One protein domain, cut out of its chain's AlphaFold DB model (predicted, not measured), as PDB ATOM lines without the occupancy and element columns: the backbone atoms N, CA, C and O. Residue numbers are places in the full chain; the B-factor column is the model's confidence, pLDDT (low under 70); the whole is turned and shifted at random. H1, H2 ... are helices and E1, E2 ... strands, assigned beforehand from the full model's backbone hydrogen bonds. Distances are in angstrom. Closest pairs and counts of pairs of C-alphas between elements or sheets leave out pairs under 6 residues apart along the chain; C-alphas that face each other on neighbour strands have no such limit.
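Overview. This is residues 49 to 234 of the 279 residues of a protein of Aspergillus sp. HF37 (UniProt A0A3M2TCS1). Little regular structure is here: short helices H1, H3 and H5 pack on H4, with long H6 alongside, and loops and two tiny antiparallel sheets, E1 - E4 and E2 - E3, lie around them. Strands E1 to E4, then helices H1 to H6, mostly helix, hold 65 of 186 printed residues. The whole is compact, radius of gyration of the C-alphas 16.8 A, spanning 47 by 40 by 28 A.

Arrangement. Start at E1, residues 75 to 77, and antiparallel E4, residues 97 to 100: N 76 and O 99 are 2.8 A apart. Hub H4, residues 182 to 188, touches H6, residues 206 to 222, opposite ways at a shallow tilt of 5 degrees; closest C-alphas 183 and 213, 7.1 A.

Along the chain. Find C-alpha 75 at (-53.055, 35.470, -26.953); H6 runs 24.1 A to C-alpha 222 at (-28.436, 10.747, -10.349). Find hairpins E2, 84 to 86, with E3, 89 to 91, and H2, 151 to 158, with H3, 163 to 171; H1 is 142 to 148, H5 192 to 195.

Size, cuts and confidence. The printed part has no cut; link E4 to H1 is long; pLDDT is under 70 at residues 117 to 120 and 174 to 178.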
ATOM      1  N   TRP A  49     -41.329  20.234 -20.832       98.56
ATOM      2  CA  TRP A  49     -40.972  21.304 -21.757       98.56
ATOM      3  C   TRP A  49     -39.469  21.577 -21.697       98.56
ATOM      4  O   TRP A  49     -38.970  22.242 -20.797       98.56
ATOM      5  N   ASN A  50     -38.735  21.070 -22.688       98.38
ATOM      6  CA  ASN A  50     -37.308  21.346 -22.833       98.38
ATOM      7  C   ASN A  50     -37.080  22.784 -23.341       98.38
ATOM      8  O   ASN A  50     -36.994  23.011 -24.550       98.38
ATOM      9  N   TRP A  51     -37.029  23.749 -22.420       98.12
ATOM     10  CA  TRP A  51     -37.010  25.182 -22.737       98.12
ATOM     11  C   TRP A  51     -35.942  25.622 -23.755       98.12
ATOM     12  O   TRP A  51     -36.303  26.343 -24.691       98.12
ATOM     13  N   PRO A  52     -34.668  25.179 -23.660       98.12
ATOM     14  CA  PRO A  52     -33.609  25.641 -24.557       98.12
ATOM     15  C   PRO A  52     -33.845  25.379 -26.047       98.12
ATOM     16  O   PRO A  52     -33.263  26.074 -26.872       98.12
ATOM     17  N   LEU A  53     -34.681  24.396 -26.414       98.06
ATOM     18  CA  LEU A  53     -34.916  24.052 -27.823       98.06
ATOM     19  C   LEU A  53     -35.583  25.184 -28.614       98.06
ATOM     20  O   LEU A  53     -35.361  25.292 -29.815       98.06
ATOM     21  N   TRP A  54     -36.386  26.011 -27.940       97.75
ATOM     22  CA  TRP A  54     -37.208  27.051 -28.566       97.75
ATOM     23  C   TRP A  54     -37.084  28.403 -27.858       97.75
ATOM     24  O   TRP A  54     -37.922  29.280 -28.040       97.75
ATOM     25  N   SER A  55     -36.038  28.605 -27.051       96.81
ATOM     26  CA  SER A  55     -35.892  29.823 -26.245       96.81
ATOM     27  C   SER A  55     -35.787  31.101 -27.088       96.81
ATOM     28  O   SER A  55     -36.149  32.172 -26.616       96.81
ATOM     29  N   SER A  56     -35.308  31.003 -28.333       97.50
ATOM     30  CA  SER A  56     -35.225  32.132 -29.270       97.50
ATOM     31  C   SER A  56     -36.508  32.398 -30.056       97.50
ATOM     32  O   SER A  56     -36.646  33.477 -30.623       97.50
ATOM     33  N   ASP A  57     -37.423  31.428 -30.121       98.00
ATOM     34  CA  ASP A  57     -38.677  31.531 -30.868       98.00
ATOM     35  C   ASP A  57     -39.727  30.572 -30.287       98.00
ATOM     36  O   ASP A  57     -39.879  29.432 -30.732       98.00
ATOM     37  N   LEU A  58     -40.444  31.034 -29.258       98.19
ATOM     38  CA  LEU A  58     -41.486  30.241 -28.607       98.19
ATOM     39  C   LEU A  58     -42.644  29.915 -29.553       98.19
ATOM     40  O   LEU A  58     -43.209  28.832 -29.440       98.19
ATOM     41  N   ALA A  59     -42.978  30.807 -30.488       97.75
ATOM     42  CA  ALA A  59     -44.083  30.602 -31.425       97.75
ATOM     43  C   ALA A  59     -43.800  29.467 -32.425       97.75
ATOM     44  O   ALA A  59     -44.734  28.876 -32.961       97.75
ATOM     45  N   ALA A  60     -42.528  29.126 -32.651       98.06
ATOM     46  CA  ALA A  60     -42.136  27.964 -33.448       98.06
ATOM     47  C   ALA A  60     -42.142  26.638 -32.657       98.06
ATOM     48  O   ALA A  60     -42.026  25.564 -33.254       98.06
ATOM     49  N   SER A  61     -42.284  26.683 -31.327       98.25
ATOM     50  CA  SER A  61     -42.373  25.485 -30.489       98.25
ATOM     51  C   SER A  61     -43.648  24.694 -30.798       98.25
ATOM     52  O   SER A  61     -44.734  25.268 -30.739       98.25
ATOM     53  N   PRO A  62     -43.583  23.358 -30.960       98.31
ATOM     54  CA  PRO A  62     -44.780  22.519 -31.069       98.31
ATOM     55  C   PRO A  62     -45.725  22.629 -29.864       98.31
ATOM     56  O   PRO A  62     -46.890  22.255 -29.952       98.31
ATOM     57  N   LEU A  63     -45.229  23.120 -28.720       98.44
ATOM     58  CA  LEU A  63     -46.056  23.376 -27.544       98.44
ATOM     59  C   LEU A  63     -46.890  24.656 -27.670       98.44
ATOM     60  O   LEU A  63     -47.929  24.725 -27.019       98.44
ATOM     61  N   PHE A  64     -46.464  25.637 -28.475       98.56
ATOM     62  CA  PHE A  64     -47.045  26.989 -28.509       98.56
ATOM     63  C   PHE A  64     -47.321  27.531 -29.923       98.56
ATOM     64  O   PHE A  64     -47.645  28.705 -30.078       98.56
ATOM     65  N   ASP A  65     -47.247  26.691 -30.956       98.19
ATOM     66  CA  ASP A  65     -47.502  27.071 -32.354       98.19
ATOM     67  C   ASP A  65     -48.995  27.289 -32.693       98.19
ATOM     68  O   ASP A  65     -49.346  27.608 -33.830       98.19
ATOM     69  N   GLY A  66     -49.900  27.092 -31.727       98.44
ATOM     70  CA  GLY A  66     -51.347  27.239 -31.914       98.44
ATOM     71  C   GLY A  66     -52.011  26.129 -32.733       98.44
ATOM     72  O   GLY A  66     -53.218  26.185 -32.992       98.44
ATOM     73  N   SER A  67     -51.265  25.094 -33.122       98.69
ATOM     74  CA  SER A  67     -51.788  23.929 -33.834       98.69
ATOM     75  C   SER A  67     -52.731  23.095 -32.959       98.69
ATOM     76  O   SER A  67     -52.825  23.269 -31.744       98.69
ATOM     77  N   ALA A  68     -53.405  22.118 -33.570       98.56
ATOM     78  CA  ALA A  68     -54.280  21.183 -32.859       98.56
ATOM     79  C   ALA A  68     -53.536  20.248 -31.879       98.56
ATOM     80  O   ALA A  68     -54.186  19.572 -31.087       98.56
ATOM     81  N   THR A  69     -52.203  20.196 -31.936       98.06
ATOM     82  CA  THR A  69     -51.354  19.379 -31.051       98.06
ATOM     83  C   THR A  69     -50.564  20.204 -30.038       98.06
ATOM     84  O   THR A  69     -49.806  19.638 -29.256       98.06
ATOM     85  N   SER A  70     -50.737  21.526 -30.048       98.62
ATOM     86  CA  SER A  70     -50.106  22.435 -29.095       98.62
ATOM     87  C   SER A  70     -50.864  22.487 -27.773       98.62
ATOM     88  O   SER A  70     -52.015  22.057 -27.667       98.62
ATOM     89  N   LEU A  71     -50.259  23.122 -26.773       98.50
ATOM     90  CA  LEU A  71     -50.953  23.590 -25.577       98.50
ATOM     91  C   LEU A  71     -51.619  24.942 -25.837       98.50
ATOM     92  O   LEU A  71     -51.577  25.819 -24.979       98.50
ATOM     93  N   SER A  72     -52.211  25.101 -27.021       98.69
ATOM     94  CA  SER A  72     -52.620  26.373 -27.610       98.69
ATOM     95  C   SER A  72     -51.476  27.346 -27.903       98.69
ATOM     96  O   SER A  72     -50.339  27.137 -27.491       98.69
ATOM     97  N   GLY A  73     -51.782  28.389 -28.675       98.06
ATOM     98  CA  GLY A  73     -50.814  29.386 -29.123       98.06
ATOM     99  C   GLY A  73     -50.764  30.625 -28.238       98.06
ATOM    100  O   GLY A  73     -51.042  30.564 -27.037       98.06
ATOM    101  N   ASP A  74     -50.410  31.745 -28.862       98.38
ATOM    102  CA  ASP A  74     -50.393  33.059 -28.225       98.38
ATOM    103  C   ASP A  74     -51.808  33.631 -28.008       98.38
ATOM    104  O   ASP A  74     -52.802  33.186 -28.606       98.38
ATOM    105  N   GLY A  75     -51.879  34.635 -27.138       98.31
ATOM    106  CA  GLY A  75     -53.055  35.470 -26.953       98.31
ATOM    107  C   GLY A  75     -53.267  36.456 -28.098       98.31
ATOM    108  O   GLY A  75     -52.373  36.731 -28.898       98.31
ATOM    109  N   GLU A  76     -54.471  37.019 -28.172       97.94
ATOM    110  CA  GLU A  76     -54.722  38.214 -28.973       97.94
ATOM    111  C   GLU A  76     -53.743  39.327 -28.568       97.94
ATOM    112  O   GLU A  76     -53.486  39.543 -27.383       97.94
ATOM    113  N   TYR A  77     -53.190  40.028 -29.554       97.38
ATOM    114  CA  TYR A  77     -52.285  41.143 -29.301       97.38
ATOM    115  C   TYR A  77     -53.007  42.263 -28.544       97.38
ATOM    116  O   TYR A  77     -53.991  42.818 -29.033       97.38
ATOM    117  N   SER A  78     -52.476  42.646 -27.386       95.25
ATOM    118  CA  SER A  78     -52.955  43.794 -26.616       95.25
ATOM    119  C   SER A  78     -51.999  44.972 -26.779       95.25
ATOM    120  O   SER A  78     -50.833  44.872 -26.412       95.25
ATOM    121  N   SER A  79     -52.436  46.121 -27.301       93.00
ATOM    122  CA  SER A  79     -51.582  47.326 -27.336       93.00
ATOM    123  C   SER A  79     -51.246  47.861 -25.944       93.00
ATOM    124  O   SER A  79     -50.246  48.558 -25.795       93.00
ATOM    125  N   ASP A  80     -52.059  47.496 -24.955       90.00
ATOM    126  CA  ASP A  80     -52.065  48.068 -23.609       90.00
ATOM    127  C   ASP A  80     -51.295  47.196 -22.604       90.00
ATOM    128  O   ASP A  80     -51.292  47.478 -21.412       90.00
ATOM    129  N   GLU A  81     -50.662  46.115 -23.070       92.69
ATOM    130  CA  GLU A  81     -49.799  45.271 -22.246       92.69
ATOM    131  C   GLU A  81     -48.551  46.046 -21.795       92.69
ATOM    132  O   GLU A  81     -47.763  46.524 -22.623       92.69
ATOM    133  N   ASP A  82     -48.372  46.133 -20.480       92.00
ATOM    134  CA  ASP A  82     -47.215  46.766 -19.857       92.00
ATOM    135  C   ASP A  82     -45.931  45.927 -20.030       92.00
ATOM    136  O   ASP A  82     -45.982  44.707 -20.224       92.00
ATOM    137  N   PRO A  83     -44.743  46.555 -19.954       93.75
ATOM    138  CA  PRO A  83     -43.486  45.839 -19.762       93.75
ATOM    139  C   PRO A  83     -43.541  44.896 -18.552       93.75
ATOM    140  O   PRO A  83     -44.234  45.153 -17.569       93.75
ATOM    141  N   ILE A  84     -42.764  43.815 -18.608       91.31
ATOM    142  CA  ILE A  84     -42.701  42.847 -17.513       91.31
ATOM    143  C   ILE A  84     -41.728  43.356 -16.452       91.31
ATOM    144  O   ILE A  84     -40.543  43.538 -16.733       91.31
ATOM    145  N   GLU A  85     -42.224  43.533 -15.233       87.62
ATOM    146  CA  GLU A  85     -41.417  43.838 -14.053       87.62
ATOM    147  C   GLU A  85     -41.134  42.545 -13.285       87.62
ATOM    148  O   GLU A  85     -42.053  41.876 -12.813       87.62
ATOM    149  N   MET A  86     -39.859  42.176 -13.163       83.44
ATOM    150  CA  MET A  86     -39.434  40.943 -12.496       83.44
ATOM    151  C   MET A  86     -38.148  41.182 -11.703       83.44
ATOM    152  O   MET A  86     -37.124  41.561 -12.269       83.44
ATOM    153  N   ASP A  87     -38.211  40.961 -10.387       77.81
ATOM    154  CA  ASP A  87     -37.097  41.089  -9.432       77.81
ATOM    155  C   ASP A  87     -36.331  42.426  -9.507       77.81
ATOM    156  O   ASP A  87     -35.126  42.501  -9.275       77.81
ATOM    157  N   GLY A  88     -37.044  43.511  -9.828       79.88
ATOM    158  CA  GLY A  88     -36.472  44.853  -9.981       79.88
ATOM    159  C   GLY A  88     -35.851  45.132 -11.355       79.88
ATOM    160  O   GLY A  88     -35.234  46.182 -11.537       79.88
ATOM    161  N   GLY A  89     -36.002  44.215 -12.316       84.69
ATOM    162  CA  GLY A  89     -35.688  44.424 -13.726       84.69
ATOM    163  C   GLY A  89     -36.940  44.655 -14.575       84.69
ATOM    164  O   GLY A  89     -37.941  43.962 -14.406       84.69
ATOM    165  N   THR A  90     -36.838  45.574 -15.535       91.69
ATOM    166  CA  THR A  90     -37.869  45.835 -16.550       91.69
ATOM    167  C   THR A  90     -37.509  45.138 -17.858       91.69
ATOM    168  O   THR A  90     -36.427  45.355 -18.414       91.69
ATOM    169  N   PHE A  91     -38.433  44.346 -18.393       92.56
ATOM    170  CA  PHE A  91     -38.254  43.566 -19.612       92.56
ATOM    171  C   PHE A  91     -39.314  43.900 -20.663       92.56
ATOM    172  O   PHE A  91     -40.422  44.318 -20.322       92.56
ATOM    173  N   PRO A  92     -39.014  43.699 -21.960       94.75
ATOM    174  CA  PRO A  92     -40.011  43.869 -23.005       94.75
ATOM    175  C   PRO A  92     -41.237  42.989 -22.752       94.75
ATOM    176  O   PRO A  92     -41.099  41.830 -22.356       94.75
ATOM    177  N   ARG A  93     -42.418  43.535 -23.041       95.31
ATOM    178  CA  ARG A  93     -43.674  42.786 -23.162       95.31
ATOM    179  C   ARG A  93     -43.575  41.643 -24.183       95.31
ATOM    180  O   ARG A  93     -42.687  41.645 -25.045       95.31
ATOM    181  N   GLY A  94     -44.497  40.689 -24.090       96.88
ATOM    182  CA  GLY A  94     -44.630  39.616 -25.072       96.88
ATOM    183  C   GLY A  94     -45.364  40.058 -26.343       96.88
ATOM    184  O   GLY A  94     -45.553  41.250 -26.613       96.88
ATOM    185  N   THR A  95     -45.738  39.073 -27.159       97.44
ATOM    186  CA  THR A  95     -46.397  39.274 -28.460       97.44
ATOM    187  C   THR A  95     -47.922  39.161 -28.424       97.44
ATOM    188  O   THR A  95     -48.559  39.439 -29.441       97.44
ATOM    189  N   GLY A  96     -48.503  38.819 -27.273       97.44
ATOM    190  CA  GLY A  96     -49.941  38.638 -27.080       97.44
ATOM    191  C   GLY A  96     -50.508  39.636 -26.070       97.44
ATOM    192  O   GLY A  96     -50.476  40.851 -26.291       97.44
ATOM    193  N   GLY A  97     -51.059  39.101 -24.979       95.62
ATOM    194  CA  GLY A  97     -51.598  39.845 -23.835       95.62
ATOM    195  C   GLY A  97     -53.098  39.628 -23.603       95.62
ATOM    196  O   GLY A  97     -53.588  39.843 -22.499       95.62
ATOM    197  N   GLY A  98     -53.832  39.181 -24.622       96.94
ATOM    198  CA  GLY A  98     -55.262  38.884 -24.564       96.94
ATOM    199  C   GLY A  98     -55.587  37.391 -24.483       96.94
ATOM    200  O   GLY A  98     -54.741  36.548 -24.173       96.94
ATOM    201  N   CYS A  99     -56.846  37.056 -24.779       98.25
ATOM    202  CA  CYS A  99     -57.323  35.674 -24.799       98.25
ATOM    203  C   CYS A  99     -56.589  34.853 -25.863       98.25
ATOM    204  O   CYS A  99     -56.390  35.315 -26.986       98.25
ATOM    205  N   VAL A 100     -56.247  33.611 -25.539       98.44
ATOM    206  CA  VAL A 100     -55.725  32.625 -26.487       98.44
ATOM    207  C   VAL A 100     -56.728  32.403 -27.617       98.44
ATOM    208  O   VAL A 100     -57.903  32.132 -27.384       98.44
ATOM    209  N   THR A 101     -56.256  32.492 -28.861       95.62
ATOM    210  CA  THR A 101     -57.134  32.493 -30.049       95.62
ATOM    211  C   THR A 101     -57.152  31.168 -30.815       95.62
ATOM    212  O   THR A 101     -58.075  30.903 -31.588       95.62
ATOM    213  N   THR A 102     -56.148  30.308 -30.616       98.31
ATOM    214  CA  THR A 102     -55.935  29.081 -31.403       98.31
ATOM    215  C   THR A 102     -55.573  27.871 -30.536       98.31
ATOM    216  O   THR A 102     -55.254  27.996 -29.354       98.31
ATOM    217  N   GLY A 103     -55.645  26.675 -31.126       98.50
ATOM    218  CA  GLY A 103     -55.341  25.400 -30.473       98.50
ATOM    219  C   GLY A 103     -56.432  24.858 -29.532       98.50
ATOM    220  O   GLY A 103     -57.533  25.418 -29.467       98.50
ATOM    221  N   PRO A 104     -56.155  23.741 -28.833       98.69
ATOM    222  CA  PRO A 104     -57.157  22.975 -28.081       98.69
ATOM    223  C   PRO A 104     -57.770  23.699 -26.878       98.69
ATOM    224  O   PRO A 104     -58.882  23.368 -26.476       98.69
ATOM    225  N   PHE A 105     -57.070  24.686 -26.317       98.44
ATOM    226  CA  PHE A 105     -57.455  25.398 -25.098       98.44
ATOM    227  C   PHE A 105     -57.990  26.816 -25.357       98.44
ATOM    228  O   PHE A 105     -58.192  27.565 -24.407       98.44
ATOM    229  N   ARG A 106     -58.265  27.206 -26.612       97.88
ATOM    230  CA  ARG A 106     -58.791  28.555 -26.933       97.88
ATOM    231  C   ARG A 106     -60.124  28.882 -26.239       97.88
ATOM    232  O   ARG A 106     -60.395  30.031 -25.925       97.88
ATOM    233  N   ASP A 107     -60.947  27.858 -26.005       97.81
ATOM    234  CA  ASP A 107     -62.268  27.979 -25.376       97.81
ATOM    235  C   ASP A 107     -62.203  27.670 -23.862       97.81
ATOM    236  O   ASP A 107     -63.233  27.594 -23.187       97.81
ATOM    237  N   MET A 108     -60.995  27.464 -23.317       97.56
ATOM    238  CA  MET A 108     -60.781  27.193 -21.899       97.56
ATOM    239  C   MET A 108     -61.068  28.445 -21.065       97.56
ATOM    240  O   MET A 108     -60.618  29.548 -21.385       97.56
ATOM    241  N   GLN A 109     -61.788  28.253 -19.961       97.50
ATOM    242  CA  GLN A 109     -61.999  29.285 -18.953       97.50
ATOM    243  C   GLN A 109     -61.102  29.036 -17.743       97.50
ATOM    244  O   GLN A 109     -60.975  27.906 -17.275       97.50
ATOM    245  N   LEU A 110     -60.502  30.110 -17.241       98.00
ATOM    246  CA  LEU A 110     -59.837  30.158 -15.942       98.00
ATOM    247  C   LEU A 110     -60.874  30.581 -14.902       98.00
ATOM    248  O   LEU A 110     -61.686  31.460 -15.193       98.00
ATOM    249  N   HIS A 111     -60.839  30.015 -13.696       97.81
ATOM    250  CA  HIS A 111     -61.869  30.261 -12.676       97.81
ATOM    251  C   HIS A 111     -61.348  30.911 -11.394       97.81
ATOM    252  O   HIS A 111     -62.153  31.415 -10.611       97.81
ATOM    253  N   LEU A 112     -60.032  30.915 -11.171       97.00
ATOM    254  CA  LEU A 112     -59.394  31.449  -9.964       97.00
ATOM    255  C   LEU A 112     -58.391  32.551 -10.319       97.00
ATOM    256  O   LEU A 112     -57.881  32.602 -11.442       97.00
ATOM    257  N   GLY A 113     -58.114  33.451  -9.376       93.56
ATOM    258  CA  GLY A 113     -57.212  34.587  -9.590       93.56
ATOM    259  C   GLY A 113     -57.722  35.610 -10.621       93.56
ATOM    260  O   GLY A 113     -58.920  35.623 -10.917       93.56
ATOM    261  N   PRO A 114     -56.846  36.465 -11.179       92.00
ATOM    262  CA  PRO A 114     -55.429  36.575 -10.828       92.00
ATOM    263  C   PRO A 114     -55.251  37.000  -9.368       92.00
ATOM    264  O   PRO A 114     -56.121  37.664  -8.791       92.00
ATOM    265  N   LEU A 115     -54.158  36.563  -8.751       89.75
ATOM    266  CA  LEU A 115     -53.780  36.940  -7.397       89.75
ATOM    267  C   LEU A 115     -52.511  37.781  -7.457       89.75
ATOM    268  O   LEU A 115     -51.425  37.292  -7.751       89.75
ATOM    269  N   ASN A 116     -52.651  39.063  -7.133       70.75
ATOM    270  CA  ASN A 116     -51.490  39.927  -6.994       70.75
ATOM    271  C   ASN A 116     -50.761  39.567  -5.703       70.75
ATOM    272  O   ASN A 116     -51.373  39.519  -4.632       70.75
ATOM    273  N   LEU A 117     -49.450  39.364  -5.812       65.56
ATOM    274  CA  LEU A 117     -48.564  39.338  -4.658       65.56
ATOM    275  C   LEU A 117     -48.695  40.691  -3.952       65.56
ATOM    276  O   LEU A 117     -48.245  41.717  -4.451       65.56
ATOM    277  N   THR A 118     -49.389  40.710  -2.819       58.00
ATOM    278  CA  THR A 118     -49.348  41.853  -1.908       58.00
ATOM    279  C   THR A 118     -48.005  41.859  -1.184       58.00
ATOM    280  O   THR A 118     -47.428  40.794  -0.980       58.00
ATOM    281  N   ASP A 119     -47.552  43.026  -0.712       55.28
ATOM    282  CA  ASP A 119     -46.312  43.153   0.078       55.28
ATOM    283  C   ASP A 119     -46.255  42.188   1.282       55.28
ATOM    284  O   ASP A 119     -45.179  41.811   1.751       55.28
ATOM    285  N   ASP A 120     -47.420  41.753   1.778       63.75
ATOM    286  CA  ASP A 120     -47.533  40.689   2.767       63.75
ATOM    287  C   ASP A 120     -47.418  39.293   2.117       63.75
ATOM    288  O   ASP A 120     -48.406  38.599   1.887       63.75
ATOM    289  N   PHE A 121     -46.184  38.840   1.870       70.12
ATOM    290  CA  PHE A 121     -45.852  37.470   1.428       70.12
ATOM    291  C   PHE A 121     -46.133  36.386   2.492       70.12
ATOM    292  O   PHE A 121     -45.580  35.284   2.442       70.12
ATOM    293  N   TYR A 122     -46.933  36.691   3.514       75.12
ATOM    294  CA  TYR A 122     -47.165  35.832   4.669       75.12
ATOM    295  C   TYR A 122     -48.616  35.381   4.793       75.12
ATOM    296  O   TYR A 122     -48.863  34.440   5.551       75.12
ATOM    297  N   THR A 123     -49.543  35.956   4.019       84.00
ATOM    298  CA  THR A 123     -50.956  35.583   4.075       84.00
ATOM    299  C   THR A 123     -51.623  35.431   2.702       84.00
ATOM    300  O   THR A 123     -51.435  36.215   1.779       84.00
ATOM    301  N   LEU A 124     -52.449  34.383   2.609       87.12
ATOM    302  CA  LEU A 124     -53.729  34.350   1.891       87.12
ATOM    303  C   LEU A 124     -54.401  35.699   1.578       87.12
ATOM    304  O   LEU A 124     -55.020  36.206   2.517       87.12
ATOM    305  N   PRO A 125     -54.432  36.265   0.349       84.12
ATOM    306  CA  PRO A 125     -55.425  37.301   0.071       84.12
ATOM    307  C   PRO A 125     -56.840  36.768   0.392       84.12
ATOM    308  O   PRO A 125     -57.159  35.631   0.032       84.12
ATOM    309  N   PRO A 126     -57.733  37.545   1.041       85.81
ATOM    310  CA  PRO A 126     -59.051  37.052   1.465       85.81
ATOM    311  C   PRO A 126     -59.925  36.497   0.328       85.81
ATOM    312  O   PRO A 126     -60.834  35.703   0.553       85.81
ATOM    313  N   ASN A 127     -59.660  36.931  -0.903       88.06
ATOM    314  CA  ASN A 127     -60.335  36.520  -2.128       88.06
ATOM    315  C   ASN A 127     -59.565  35.455  -2.929       88.06
ATOM    316  O   ASN A 127     -59.904  35.256  -4.094       88.06
ATOM    317  N   ALA A 128     -58.580  34.769  -2.333       91.88
ATOM    318  CA  ALA A 128     -57.730  33.775  -3.001       91.88
ATOM    319  C   ALA A 128     -58.519  32.722  -3.805       91.88
ATOM    320  O   ALA A 128     -58.103  32.322  -4.888       91.88
ATOM    321  N   PHE A 129     -59.696  32.328  -3.308       95.31
ATOM    322  CA  PHE A 129     -60.547  31.296  -3.912       95.31
ATOM    323  C   PHE A 129     -61.845  31.845  -4.523       95.31
ATOM    324  O   PHE A 129     -62.804  31.102  -4.737       95.31
ATOM    325  N   ARG A 130     -61.935  33.160  -4.757       95.50
ATOM    326  CA  ARG A 130     -63.134  33.763  -5.348       95.50
ATOM    327  C   ARG A 130     -63.302  33.269  -6.788       95.50
ATOM    328  O   ARG A 130     -62.407  33.455  -7.605       95.50
ATOM    329  N   TYR A 131     -64.484  32.737  -7.102       97.25
ATOM    330  CA  TYR A 131     -64.859  32.384  -8.472       97.25
ATOM    331  C   TYR A 131     -64.807  33.619  -9.384       97.25
ATOM    332  O   TYR A 131     -65.501  34.612  -9.141       97.25
ATOM    333  N   ASN A 132     -63.967  33.550 -10.413       96.69
ATOM    334  CA  ASN A 132     -63.690  34.625 -11.357       96.69
ATOM    335  C   ASN A 132     -63.469  34.064 -12.780       96.69
ATOM    336  O   ASN A 132     -62.321  33.988 -13.235       96.69
ATOM    337  N   PRO A 133     -64.547  33.634 -13.470       97.69
ATOM    338  CA  PRO A 133     -64.460  33.055 -14.806       97.69
ATOM    339  C   PRO A 133     -63.976  34.088 -15.828       97.69
ATOM    340  O   PRO A 133     -64.554  35.169 -15.955       97.69
ATOM    341  N   ARG A 134     -62.935  33.739 -16.582       97.69
ATOM    342  CA  ARG A 134     -62.368  34.549 -17.672       97.69
ATOM    343  C   ARG A 134     -61.729  33.651 -18.725       97.69
ATOM    344  O   ARG A 134     -61.513  32.468 -18.475       97.69
ATOM    345  N   CYS A 135     -61.431  34.196 -19.900       97.75
ATOM    346  CA  CYS A 135     -60.700  33.446 -20.916       97.75
ATOM    347  C   CYS A 135     -59.273  33.121 -20.448       97.75
ATOM    348  O   CYS A 135     -58.685  33.854 -19.652       97.75
ATOM    349  N   PHE A 136     -58.712  32.038 -20.976       98.06
ATOM    350  CA  PHE A 136     -57.285  31.763 -20.885       98.06
ATOM    351  C   PHE A 136     -56.478  32.795 -21.682       98.06
ATOM    352  O   PHE A 136     -56.765  32.997 -22.862       98.06
ATOM    353  N   THR A 137     -55.484  33.440 -21.066       97.50
ATOM    354  CA  THR A 137     -54.632  34.454 -21.710       97.50
ATOM    355  C   THR A 137     -53.179  34.004 -21.802       97.50
ATOM    356  O   THR A 137     -52.685  33.288 -20.927       97.50
ATOM    357  N   ARG A 138     -52.487  34.457 -22.852       98.06
ATOM    358  CA  ARG A 138     -51.035  34.310 -23.007       98.06
ATOM    359  C   ARG A 138     -50.415  35.528 -23.676       98.06
ATOM    360  O   ARG A 138     -51.077  36.255 -24.415       98.06
ATOM    361  N   SER A 139     -49.128  35.709 -23.419       98.25
ATOM    362  CA  SER A 139     -48.258  36.620 -24.151       98.25
ATOM    363  C   SER A 139     -46.884  35.980 -24.289       98.25
ATOM    364  O   SER A 139     -46.079  35.995 -23.356       98.25
ATOM    365  N   LEU A 140     -46.631  35.342 -25.434       98.44
ATOM    366  CA  LEU A 140     -45.360  34.658 -25.671       98.44
ATOM    367  C   LEU A 140     -44.203  35.663 -25.659       98.44
ATOM    368  O   LEU A 140     -44.234  36.692 -26.333       98.44
ATOM    369  N   ASN A 141     -43.152  35.355 -24.901       98.00
ATOM    370  CA  ASN A 141     -42.019  36.252 -24.714       98.00
ATOM    371  C   ASN A 141     -40.676  35.542 -24.944       98.00
ATOM    372  O   ASN A 141     -39.987  35.115 -24.014       98.00
ATOM    373  N   SER A 142     -40.276  35.452 -26.217       98.00
ATOM    374  CA  SER A 142     -38.989  34.865 -26.620       98.00
ATOM    375  C   SER A 142     -37.775  35.662 -26.116       98.00
ATOM    376  O   SER A 142     -36.691  35.097 -25.985       98.00
ATOM    377  N   ASN A 143     -37.934  36.955 -25.790       95.38
ATOM    378  CA  ASN A 143     -36.854  37.739 -25.180       95.38
ATOM    379  C   ASN A 143     -36.541  37.213 -23.776       95.38
ATOM    380  O   ASN A 143     -35.382  36.938 -23.470       95.38
ATOM    381  N   LEU A 144     -37.572  37.012 -22.949       94.81
ATOM    382  CA  LEU A 144     -37.410  36.405 -21.628       94.81
ATOM    383  C   LEU A 144     -36.903  34.966 -21.732       94.81
ATOM    384  O   LEU A 144     -35.927  34.620 -21.069       94.81
ATOM    385  N   ALA A 145     -37.480  34.142 -22.609       96.50
ATOM    386  CA  ALA A 145     -37.025  32.760 -22.772       96.50
ATOM    387  C   ALA A 145     -35.537  32.678 -23.167       96.50
ATOM    388  O   ALA A 145     -34.775  31.891 -22.601       96.50
ATOM    389  N   SER A 146     -35.079  33.548 -24.073       95.50
ATOM    390  CA  SER A 146     -33.667  33.622 -24.474       95.50
ATOM    391  C   SER A 146     -32.728  34.008 -23.332       95.50
ATOM    392  O   SER A 146     -31.565  33.608 -23.344       95.50
ATOM    393  N   LEU A 147     -33.206  34.766 -22.343       92.75
ATOM    394  CA  LEU A 147     -32.414  35.204 -21.194       92.75
ATOM    395  C   LEU A 147     -32.416  34.177 -20.059       92.75
ATOM    396  O   LEU A 147     -31.361  33.895 -19.489       92.75
ATOM    397  N   PHE A 148     -33.583  33.613 -19.748       93.19
ATOM    398  CA  PHE A 148     -33.807  32.870 -18.511       93.19
ATOM    399  C   PHE A 148     -33.886  31.355 -18.683       93.19
ATOM    400  O   PHE A 148     -33.636  30.628 -17.725       93.19
ATOM    401  N   THR A 149     -34.189  30.858 -19.884       95.00
ATOM    402  CA  THR A 149     -34.450  29.429 -20.113       95.00
ATOM    403  C   THR A 149     -33.614  28.833 -21.247       95.00
ATOM    404  O   THR A 149     -34.027  27.888 -21.918       95.00
ATOM    405  N   ASN A 150     -32.429  29.399 -21.484       95.44
ATOM    406  CA  ASN A 150     -31.461  28.907 -22.465       95.44
ATOM    407  C   ASN A 150     -30.587  27.761 -21.910       95.44
ATOM    408  O   ASN A 150     -30.593  27.462 -20.712       95.44
ATOM    409  N   GLN A 151     -29.788  27.138 -22.784       97.31
ATOM    410  CA  GLN A 151     -28.928  26.007 -22.413       97.31
ATOM    411  C   GLN A 151     -27.903  26.365 -21.327       97.31
ATOM    412  O   GLN A 151     -27.663  25.560 -20.435       97.31
ATOM    413  N   ALA A 152     -27.358  27.585 -21.329       94.81
ATOM    414  CA  ALA A 152     -26.396  28.003 -20.309       94.81
ATOM    415  C   ALA A 152     -27.018  28.067 -18.901       94.81
ATOM    416  O   ALA A 152     -26.318  27.857 -17.911       94.81
ATOM    417  N   CYS A 153     -28.325  28.331 -18.797       95.00
ATOM    418  CA  CYS A 153     -29.052  28.272 -17.528       95.00
ATOM    419  C   CYS A 153     -29.221  26.822 -17.048       95.00
ATOM    420  O   CYS A 153     -29.019  26.548 -15.866       95.00
ATOM    421  N   VAL A 154     -29.517  25.890 -17.964       97.44
ATOM    422  CA  VAL A 154     -29.584  24.447 -17.665       97.44
ATOM    423  C   VAL A 154     -28.227  23.916 -17.205       97.44
ATOM    424  O   VAL A 154     -28.145  23.278 -16.158       97.44
ATOM    425  N   ASP A 155     -27.164  24.216 -17.952       97.19
ATOM    426  CA  ASP A 155     -25.808  23.756 -17.644       97.19
ATOM    427  C   ASP A 155     -25.351  24.264 -16.273       97.19
ATOM    428  O   ASP A 155     -24.740  23.526 -15.502       97.19
ATOM    429  N   ARG A 156     -25.695  25.513 -15.933       95.19
ATOM    430  CA  ARG A 156     -25.390  26.088 -14.619       95.19
ATOM    431  C   ARG A 156     -26.113  25.369 -13.489       95.19
ATOM    432  O   ARG A 156     -25.476  25.062 -12.491       95.19
ATOM    433  N   LEU A 157     -27.409  25.104 -13.647       96.31
ATOM    434  CA  LEU A 157     -28.192  24.415 -12.623       96.31
ATOM    435  C   LEU A 157     -27.668  22.992 -12.377       96.31
ATOM    436  O   LEU A 157     -27.538  22.557 -11.238       96.31
ATOM    437  N   LEU A 158     -27.313  22.268 -13.440       97.62
ATOM    438  CA  LEU A 158     -26.752  20.920 -13.309       97.62
ATOM    439  C   LEU A 158     -25.336  20.919 -12.712       97.62
ATOM    440  O   LEU A 158     -24.932  19.925 -12.109       97.62
ATOM    441  N   ALA A 159     -24.598  22.027 -12.832       96.69
ATOM    442  CA  ALA A 159     -23.279  22.200 -12.231       96.69
ATOM    443  C   ALA A 159     -23.310  22.524 -10.725       96.69
ATOM    444  O   ALA A 159     -22.243  22.583 -10.109       96.69
ATOM    445  N   SER A 160     -24.490  22.717 -10.119       96.94
ATOM    446  CA  SER A 160     -24.605  23.016  -8.691       96.94
ATOM    447  C   SER A 160     -23.964  21.929  -7.823       96.94
ATOM    448  O   SER A 160     -24.170  20.723  -7.997       96.94
ATOM    449  N   SER A 161     -23.169  22.370  -6.857       95.62
ATOM    450  CA  SER A 161     -22.295  21.518  -6.045       95.62
ATOM    451  C   SER A 161     -23.024  20.767  -4.927       95.62
ATOM    452  O   SER A 161     -22.599  19.684  -4.527       95.62
ATOM    453  N   ASN A 162     -24.118  21.333  -4.420       96.75
ATOM    454  CA  ASN A 162     -24.940  20.797  -3.340       96.75
ATOM    455  C   ASN A 162     -26.395  21.284  -3.493       96.75
ATOM    456  O   ASN A 162     -26.696  22.079  -4.382       96.75
ATOM    457  N   ILE A 163     -27.300  20.802  -2.638       97.19
ATOM    458  CA  ILE A 163     -28.731  21.119  -2.743       97.19
ATOM    459  C   ILE A 163     -29.046  22.600  -2.508       97.19
ATOM    460  O   ILE A 163     -29.930  23.127  -3.175       97.19
ATOM    461  N   THR A 164     -28.319  23.284  -1.621       95.88
ATOM    462  CA  THR A 164     -28.501  24.725  -1.390       95.88
ATOM    463  C   THR A 164     -28.143  25.508  -2.647       95.88
ATOM    464  O   THR A 164     -28.944  26.297  -3.119       95.88
ATOM    465  N   ASP A 165     -27.000  25.204  -3.263       95.62
ATOM    466  CA  ASP A 165     -26.565  25.806  -4.531       95.62
ATOM    467  C   ASP A 165     -27.557  25.523  -5.681       95.62
ATOM    468  O   ASP A 165     -27.880  26.409  -6.471       95.62
ATOM    469  N   PHE A 166     -28.115  24.308  -5.742       96.75
ATOM    470  CA  PHE A 166     -29.144  23.952  -6.726       96.75
ATOM    471  C   PHE A 166     -30.434  24.759  -6.516       96.75
ATOM    472  O   PHE A 166     -30.986  25.311  -7.468       96.75
ATOM    473  N   GLN A 167     -30.910  24.850  -5.270       95.12
ATOM    474  CA  GLN A 167     -32.093  25.632  -4.902       95.12
ATOM    475  C   GLN A 167     -31.875  27.135  -5.128       95.12
ATOM    476  O   GLN A 167     -32.767  27.811  -5.634       95.12
ATOM    477  N   ASP A 168     -30.695  27.666  -4.827       92.88
ATOM    478  CA  ASP A 168     -30.365  29.063  -5.096       92.88
ATOM    479  C   ASP A 168     -30.320  29.326  -6.604       92.88
ATOM    480  O   ASP A 168     -30.913  30.288  -7.076       92.88
ATOM    481  N   THR A 169     -29.702  28.437  -7.387       94.44
ATOM    482  CA  THR A 169     -29.561  28.598  -8.844       94.44
ATOM    483  C   THR A 169     -30.887  28.442  -9.595       94.44
ATOM    484  O   THR A 169     -31.116  29.114 -10.606       94.44
ATOM    485  N   ILE A 170     -31.784  27.561  -9.138       94.88
ATOM    486  CA  ILE A 170     -33.095  27.403  -9.783       94.88
ATOM    487  C   ILE A 170     -34.006  28.606  -9.516       94.88
ATOM    488  O   ILE A 170     -34.796  28.974 -10.391       94.88
ATOM    489  N   ASN A 171     -33.857  29.241  -8.348       91.06
ATOM    490  CA  ASN A 171     -34.631  30.409  -7.932       91.06
ATOM    491  C   ASN A 171     -34.011  31.737  -8.382       91.06
ATOM    492  O   ASN A 171     -34.759  32.673  -8.652       91.06
ATOM    493  N   TYR A 172     -32.685  31.811  -8.535       88.81
ATOM    494  CA  TYR A 172     -31.956  33.032  -8.878       88.81
ATOM    495  C   TYR A 172     -30.863  32.798  -9.925       88.81
ATOM    496  O   TYR A 172     -30.088  31.844  -9.875       88.81
ATOM    497  N   ASN A 173     -30.741  33.727 -10.871       78.56
ATOM    498  CA  ASN A 173     -29.722  33.729 -11.907       78.56
ATOM    499  C   ASN A 173     -28.583  34.705 -11.545       78.56
ATOM    500  O   ASN A 173     -28.732  35.924 -11.707       78.56
ATOM    501  N   PRO A 174     -27.396  34.210 -11.142       67.81
ATOM    502  CA  PRO A 174     -26.290  35.077 -10.732       67.81
ATOM    503  C   PRO A 174     -25.695  35.898 -11.890       67.81
ATOM    504  O   PRO A 174     -25.039  36.910 -11.663       67.81
ATOM    505  N   THR A 175     -25.914  35.495 -13.147       67.81
ATOM    506  CA  THR A 175     -25.359  36.175 -14.336       67.81
ATOM    507  C   THR A 175     -26.202  37.361 -14.786       67.81
ATOM    508  O   THR A 175     -25.687  38.265 -15.435       67.81
ATOM    509  N   LEU A 176     -27.475  37.389 -14.394       63.12
ATOM    510  CA  LEU A 176     -28.380  38.519 -14.585       63.12
ATOM    511  C   LEU A 176     -28.544  39.315 -13.281       63.12
ATOM    512  O   LEU A 176     -29.597  39.878 -13.042       63.12
ATOM    513  N   THR A 177     -27.506  39.372 -12.438       54.53
ATOM    514  CA  THR A 177     -27.420  40.134 -11.169       54.53
ATOM    515  C   THR A 177     -28.207  39.607  -9.957       54.53
ATOM    516  O   THR A 177     -28.196  40.267  -8.924       54.53
ATOM    517  N   GLY A 178     -28.798  38.405 -10.019       61.28
ATOM    518  CA  GLY A 178     -29.605  37.835  -8.922       61.28
ATOM    519  C   GLY A 178     -31.120  37.918  -9.137       61.28
ATOM    520  O   GLY A 178     -31.875  37.705  -8.197       61.28
ATOM    521  N   LEU A 179     -31.555  38.218 -10.366       76.19
ATOM    522  CA  LEU A 179     -32.955  38.111 -10.801       76.19
ATOM    523  C   LEU A 179     -33.409  36.643 -10.851       76.19
ATOM    524  O   LEU A 179     -32.586  35.747 -10.679       76.19
ATOM    525  N   SER A 180     -34.683  36.392 -11.153       84.75
ATOM    526  CA  SER A 180     -35.282  35.057 -11.263       84.75
ATOM    527  C   SER A 180     -34.398  34.043 -11.993       84.75
ATOM    528  O   SER A 180     -33.832  34.298 -13.058       84.75
ATOM    529  N   GLY A 181     -34.289  32.860 -11.396       92.19
ATOM    530  CA  GLY A 181     -33.643  31.686 -11.969       92.19
ATOM    531  C   GLY A 181     -34.489  31.042 -13.067       92.19
ATOM    532  O   GLY A 181     -35.511  31.578 -13.497       92.19
ATOM    533  N   ILE A 182     -34.059  29.868 -13.531       94.75
ATOM    534  CA  ILE A 182     -34.689  29.182 -14.672       94.75
ATOM    535  C   ILE A 182     -36.154  28.790 -14.415       94.75
ATOM    536  O   ILE A 182     -36.947  28.771 -15.355       94.75
ATOM    537  N   HIS A 183     -36.529  28.528 -13.157       96.75
ATOM    538  CA  HIS A 183     -37.918  28.263 -12.776       96.75
ATOM    539  C   HIS A 183     -38.770  29.529 -12.918       96.75
ATOM    540  O   HIS A 183     -39.647  29.585 -13.778       96.75
ATOM    541  N   GLY A 184     -38.451  30.578 -12.148       93.50
ATOM    542  CA  GLY A 184     -39.191  31.841 -12.179       93.50
ATOM    543  C   GLY A 184     -39.232  32.437 -13.584       93.50
ATOM    544  O   GLY A 184     -40.303  32.666 -14.132       93.50
ATOM    545  N   GLY A 185     -38.077  32.575 -14.235       92.88
ATOM    546  CA  GLY A 185     -38.007  33.138 -15.577       92.88
ATOM    547  C   GLY A 185     -38.777  32.329 -16.624       92.88
ATOM    548  O   GLY A 185     -39.339  32.930 -17.533       92.88
ATOM    549  N   GLY A 186     -38.875  31.001 -16.475       95.69
ATOM    550  CA  GLY A 186     -39.706  30.152 -17.331       95.69
ATOM    551  C   GLY A 186     -41.210  30.373 -17.159       95.69
ATOM    552  O   GLY A 186     -41.944  30.283 -18.141       95.69
ATOM    553  N   HIS A 187     -41.668  30.721 -15.954       97.06
ATOM    554  CA  HIS A 187     -43.064  31.099 -15.719       97.06
ATOM    555  C   HIS A 187     -43.449  32.394 -16.447       97.06
ATOM    556  O   HIS A 187     -44.524  32.478 -17.039       97.06
ATOM    557  N   TYR A 188     -42.556  33.387 -16.469       95.25
ATOM    558  CA  TYR A 188     -42.830  34.683 -17.100       95.25
ATOM    559  C   TYR A 188     -42.870  34.650 -18.634       95.25
ATOM    560  O   TYR A 188     -43.344  35.603 -19.251       95.25
ATOM    561  N   THR A 189     -42.408  33.579 -19.291       97.19
ATOM    562  CA  THR A 189     -42.290  33.593 -20.758       97.19
ATOM    563  C   THR A 189     -43.614  33.421 -21.505       97.19
ATOM    564  O   THR A 189     -43.613  33.567 -22.727       97.19
ATOM    565  N   LEU A 190     -44.708  33.047 -20.827       97.56
ATOM    566  CA  LEU A 190     -46.027  32.841 -21.449       97.56
ATOM    567  C   LEU A 190     -47.076  33.886 -21.030       97.56
ATOM    568  O   LEU A 190     -48.221  33.797 -21.472       97.56
ATOM    569  N   GLY A 191     -46.704  34.884 -20.223       95.25
ATOM    570  CA  GLY A 191     -47.602  35.938 -19.743       95.25
ATOM    571  C   GLY A 191     -48.344  35.595 -18.445       95.25
ATOM    572  O   GLY A 191     -48.033  34.612 -17.774       95.25
ATOM    573  N   GLU A 192     -49.335  36.431 -18.107       92.75
ATOM    574  CA  GLU A 192     -49.956  36.517 -16.773       92.75
ATOM    575  C   GLU A 192     -50.421  35.168 -16.207       92.75
ATOM    576  O   GLU A 192     -50.153  34.872 -15.042       92.75
ATOM    577  N   THR A 193     -51.082  34.333 -17.020       96.19
ATOM    578  CA  THR A 193     -51.642  33.064 -16.529       96.19
ATOM    579  C   THR A 193     -50.565  32.149 -15.958       96.19
ATOM    580  O   THR A 193     -50.785  31.582 -14.895       96.19
ATOM    581  N   LEU A 194     -49.413  31.999 -16.623       97.44
ATOM    582  CA  LEU A 194     -48.332  31.141 -16.127       97.44
ATOM    583  C   LEU A 194     -47.451  31.863 -15.093       97.44
ATOM    584  O   LEU A 194     -46.868  31.194 -14.241       97.44
ATOM    585  N   SER A 195     -47.349  33.195 -15.148       94.75
ATOM    586  CA  SER A 195     -46.499  33.976 -14.240       94.75
ATOM    587  C   SER A 195     -47.113  34.240 -12.864       94.75
ATOM    588  O   SER A 195     -46.384  34.567 -11.930       94.75
ATOM    589  N   ASP A 196     -48.433  34.114 -12.707       94.19
ATOM    590  CA  ASP A 196     -49.089  34.223 -11.401       94.19
ATOM    591  C   ASP A 196     -48.639  33.074 -10.479       94.19
ATOM    592  O   ASP A 196     -49.074  31.933 -10.614       94.19
ATOM    593  N   MET A 197     -47.782  33.384  -9.502       92.56
ATOM    594  CA  MET A 197     -47.183  32.414  -8.571       92.56
ATOM    595  C   MET A 197     -48.207  31.563  -7.802       92.56
ATOM    596  O   MET A 197     -47.873  30.488  -7.306       92.56
ATOM    597  N   PHE A 198     -49.449  32.023  -7.656       94.62
ATOM    598  CA  PHE A 198     -50.493  31.247  -6.997       94.62
ATOM    599  C   PHE A 198     -51.300  30.434  -7.994       94.62
ATOM    600  O   PHE A 198     -51.612  29.273  -7.734       94.62
ATOM    601  N   THR A 199     -51.667  31.046  -9.119       96.25
ATOM    602  CA  THR A 199     -52.669  30.488 -10.029       96.25
ATOM    603  C   THR A 199     -52.103  29.895 -11.320       96.25
ATOM    604  O   THR A 199     -52.876  29.392 -12.140       96.25
ATOM    605  N   SER A 200     -50.773  29.842 -11.445       97.69
ATOM    606  CA  SER A 200     -50.037  29.300 -12.591       97.69
ATOM    607  C   SER A 200     -50.416  27.888 -13.046       97.69
ATOM    608  O   SER A 200     -50.383  27.666 -14.259       97.69
ATOM    609  N   PRO A 201     -50.876  26.946 -12.188       98.19
ATOM    610  CA  PRO A 201     -51.351  25.644 -12.663       98.19
ATOM    611  C   PRO A 201     -52.585  25.694 -13.566       98.19
ATOM    612  O   PRO A 201     -52.964  24.662 -14.120       98.19
ATOM    613  N   GLN A 202     -53.241  26.852 -13.703       97.94
ATOM    614  CA  GLN A 202     -54.320  27.018 -14.672       97.94
ATOM    615  C   GLN A 202     -53.810  27.160 -16.119       97.94
ATOM    616  O   GLN A 202     -54.603  26.953 -17.034       97.94
ATOM    617  N   ASP A 203     -52.526  27.473 -16.359       98.56
ATOM    618  CA  ASP A 203     -51.933  27.336 -17.697       98.56
ATOM    619  C   ASP A 203     -51.554  25.857 -17.933       98.56
ATOM    620  O   ASP A 203     -50.760  25.301 -17.167       98.56
ATOM    621  N   PRO A 204     -52.039  25.197 -19.006       98.00
ATOM    622  CA  PRO A 204     -51.697  23.804 -19.305       98.00
ATOM    623  C   PRO A 204     -50.187  23.539 -19.439       98.00
ATOM    624  O   PRO A 204     -49.741  22.401 -19.278       98.00
ATOM    625  N   ALA A 205     -49.385  24.569 -19.725       98.69
ATOM    626  CA  ALA A 205     -47.931  24.484 -19.800       98.69
ATOM    627  C   ALA A 205     -47.257  24.286 -18.436       98.69
ATOM    628  O   ALA A 205     -46.134  23.782 -18.404       98.69
ATOM    629  N   PHE A 206     -47.925  24.610 -17.321       98.81
ATOM    630  CA  PHE A 206     -47.382  24.474 -15.966       98.81
ATOM    631  C   PHE A 206     -46.841  23.066 -15.703       98.81
ATOM    632  O   PHE A 206     -45.706  22.894 -15.263       98.81
ATOM    633  N   MET A 207     -47.627  22.041 -16.038       98.62
ATOM    634  CA  MET A 207     -47.261  20.651 -15.754       98.62
ATOM    635  C   MET A 207     -46.041  20.206 -16.575       98.62
ATOM    636  O   MET A 207     -45.247  19.386 -16.118       98.62
ATOM    637  N   LEU A 208     -45.848  20.763 -17.777       98.75
ATOM    638  CA  LEU A 208     -44.673  20.490 -18.610       98.75
ATOM    639  C   LEU A 208     -43.456  21.309 -18.163       98.75
ATOM    640  O   LEU A 208     -42.338  20.792 -18.198       98.75
ATOM    641  N   HIS A 209     -43.662  22.557 -17.729       98.88
ATOM    642  CA  HIS A 209     -42.631  23.387 -17.106       98.88
ATOM    643  C   HIS A 209     -42.063  22.672 -15.870       98.88
ATOM    644  O   HIS A 209     -40.868  22.381 -15.817       98.88
ATOM    645  N   HIS A 210     -42.921  22.259 -14.935       98.88
ATOM    646  CA  HIS A 210     -42.488  21.509 -13.755       98.88
ATOM    647  C   HIS A 210     -41.993  20.097 -14.081       98.88
ATOM    648  O   HIS A 210     -41.109  19.599 -13.390       98.88
ATOM    649  N   GLY A 211     -42.454  19.480 -15.175       98.81
ATOM    650  CA  GLY A 211     -41.848  18.255 -15.698       98.81
ATOM    651  C   GLY A 211     -40.372  18.435 -16.070       98.81
ATOM    652  O   GLY A 211     -39.572  17.525 -15.865       98.81
ATOM    653  N   MET A 212     -39.979  19.607 -16.577       98.75
ATOM    654  CA  MET A 212     -38.576  19.909 -16.870       98.75
ATOM    655  C   MET A 212     -37.793  20.280 -15.604       98.75
ATOM    656  O   MET A 212     -36.641  19.871 -15.474       98.75
ATOM    657  N   VAL A 213     -38.412  20.972 -14.641       98.75
ATOM    658  CA  VAL A 213     -37.823  21.190 -13.304       98.75
ATOM    659  C   VAL A 213     -37.491  19.855 -12.635       98.75
ATOM    660  O   VAL A 213     -36.349  19.638 -12.227       98.75
ATOM    661  N   ASP A 214     -38.456  18.933 -12.582       98.88
ATOM    662  CA  ASP A 214     -38.255  17.618 -11.978       98.88
ATOM    663  C   ASP A 214     -37.227  16.781 -12.747       98.88
ATOM    664  O   ASP A 214     -36.388  16.111 -12.142       98.88
ATOM    665  N   ARG A 215     -37.211  16.877 -14.082       98.69
ATOM    666  CA  ARG A 215     -36.174  16.253 -14.911       98.69
ATOM    667  C   ARG A 215     -34.777  16.714 -14.521       98.69
ATOM    668  O   ARG A 215     -33.901  15.873 -14.330       98.69
ATOM    669  N   LEU A 216     -34.553  18.022 -14.407       98.62
ATOM    670  CA  LEU A 216     -33.238  18.565 -14.058       98.62
ATOM    671  C   LEU A 216     -32.829  18.197 -12.630       98.62
ATOM    672  O   LEU A 216     -31.672  17.844 -12.407       98.62
ATOM    673  N   TRP A 217     -33.770  18.198 -11.683       98.69
ATOM    674  CA  TRP A 217     -33.496  17.730 -10.325       98.69
ATOM    675  C   TRP A 217     -33.153  16.236 -10.294       98.69
ATOM    676  O   TRP A 217     -32.150  15.852  -9.699       98.69
ATOM    677  N   THR A 218     -33.911  15.405 -11.014       98.38
ATOM    678  CA  THR A 218     -33.650  13.963 -11.151       98.38
ATOM    679  C   THR A 218     -32.264  13.701 -11.741       98.38
ATOM    680  O   THR A 218     -31.530  12.855 -11.237       98.38
ATOM    681  N   MET A 219     -31.878  14.440 -12.788       98.00
ATOM    682  CA  MET A 219     -30.539  14.348 -13.379       98.00
ATOM    683  C   MET A 219     -29.457  14.715 -12.362       98.00
ATOM    684  O   MET A 219     -28.490  13.978 -12.212       98.00
ATOM    685  N   TRP A 220     -29.637  15.808 -11.621       98.44
ATOM    686  CA  TRP A 220     -28.682  16.232 -10.598       98.44
ATOM    687  C   TRP A 220     -28.543  15.217  -9.452       98.44
ATOM    688  O   TRP A 220     -27.420  14.959  -9.008       98.44
ATOM    689  N   GLN A 221     -29.652  14.611  -9.006       98.12
ATOM    690  CA  GLN A 221     -29.668  13.543  -7.998       98.12
ATOM    691  C   GLN A 221     -28.975  12.261  -8.483       98.12
ATOM    692  O   GLN A 221     -28.437  11.522  -7.666       98.12
ATOM    693  N   ALA A 222     -29.000  11.973  -9.786       96.38
ATOM    694  CA  ALA A 222     -28.436  10.747 -10.349       96.38
ATOM    695  C   ALA A 222     -26.897  10.748 -10.431       96.38
ATOM    696  O   ALA A 222     -26.305   9.678 -10.560       96.38
ATOM    697  N   GLU A 223     -26.256  11.916 -10.344       96.31
ATOM    698  CA  GLU A 223     -24.791  12.044 -10.402       96.31
ATOM    699  C   GLU A 223     -24.081  11.518  -9.142       96.31
ATOM    700  O   GLU A 223     -22.908  11.162  -9.206       96.31
ATOM    701  N   ASP A 224     -24.768  11.471  -7.995       93.50
ATOM    702  CA  ASP A 224     -24.198  11.017  -6.722       93.50
ATOM    703  C   ASP A 224     -25.303  10.483  -5.797       93.50
ATOM    704  O   ASP A 224     -26.325  11.136  -5.584       93.50
ATOM    705  N   GLU A 225     -25.104   9.302  -5.208       90.12
ATOM    706  CA  GLU A 225     -26.076   8.690  -4.296       90.12
ATOM    707  C   GLU A 225     -26.366   9.565  -3.067       90.12
ATOM    708  O   GLU A 225     -27.512   9.593  -2.604       90.12
ATOM    709  N   ASP A 226     -25.385  10.347  -2.600       92.25
ATOM    710  CA  ASP A 226     -25.550  11.266  -1.468       92.25
ATOM    711  C   ASP A 226     -26.506  12.428  -1.799       92.25
ATOM    712  O   ASP A 226     -27.138  13.007  -0.909       92.25
ATOM    713  N   ARG A 227     -26.695  12.750  -3.088       96.69
ATOM    714  CA  ARG A 227     -27.629  13.797  -3.537       96.69
ATOM    715  C   ARG A 227     -29.084  13.358  -3.492       96.69
ATOM    716  O   ARG A 227     -29.973  14.207  -3.417       96.69
ATOM    717  N   ARG A 228     -29.352  12.049  -3.506       95.00
ATOM    718  CA  ARG A 228     -30.713  11.500  -3.592       95.00
ATOM    719  C   ARG A 228     -31.634  12.024  -2.496       95.00
ATOM    720  O   ARG A 228     -32.779  12.352  -2.769       95.00
ATOM    721  N   TYR A 229     -31.128  12.133  -1.273       96.19
ATOM    722  CA  TYR A 229     -31.896  12.604  -0.120       96.19
ATOM    723  C   TYR A 229     -31.428  13.974   0.383       96.19
ATOM    724  O   TYR A 229     -31.784  14.371   1.492       96.19
ATOM    725  N   ALA A 230     -30.640  14.699  -0.416       97.25
ATOM    726  CA  ALA A 230     -30.175  16.028  -0.054       97.25
ATOM    727  C   ALA A 230     -31.352  17.015  -0.007       97.25
ATOM    728  O   ALA A 230     -32.168  17.085  -0.925       97.25
ATOM    729  N   MET A 231     -31.427  17.781   1.079       96.00
ATOM    730  CA  MET A 231     -32.441  18.805   1.327       96.00
ATOM    731  C   MET A 231     -31.847  19.934   2.165       96.00
ATOM    732  O   MET A 231     -30.945  19.703   2.970       96.00
ATOM    733  N   ALA A 232     -32.354  21.144   1.969       95.75
ATOM    734  CA  ALA A 232     -31.995  22.325   2.742       95.75
ATOM    735  C   ALA A 232     -33.196  23.273   2.821       95.75
ATOM    736  O   ALA A 232     -34.060  23.238   1.944       95.75
ATOM    737  N   GLY A 233     -33.238  24.100   3.866       94.69
ATOM    738  CA  GLY A 233     -34.284  25.090   4.100       94.69
ATOM    739  C   GLY A 233     -35.448  24.582   4.957       94.69
ATOM    740  O   GLY A 233     -35.527  23.423   5.365       94.69
ATOM    741  N   SER A 234     -36.378  25.479   5.246       93.88
ATOM    742  CA  SER A 234     -37.582  25.248   6.042       93.88
ATOM    743  C   SER A 234     -38.818  25.038   5.169       93.88
ATOM    744  O   SER A 234     -38.805  25.267   3.961       93.88
TER     745      SER A 234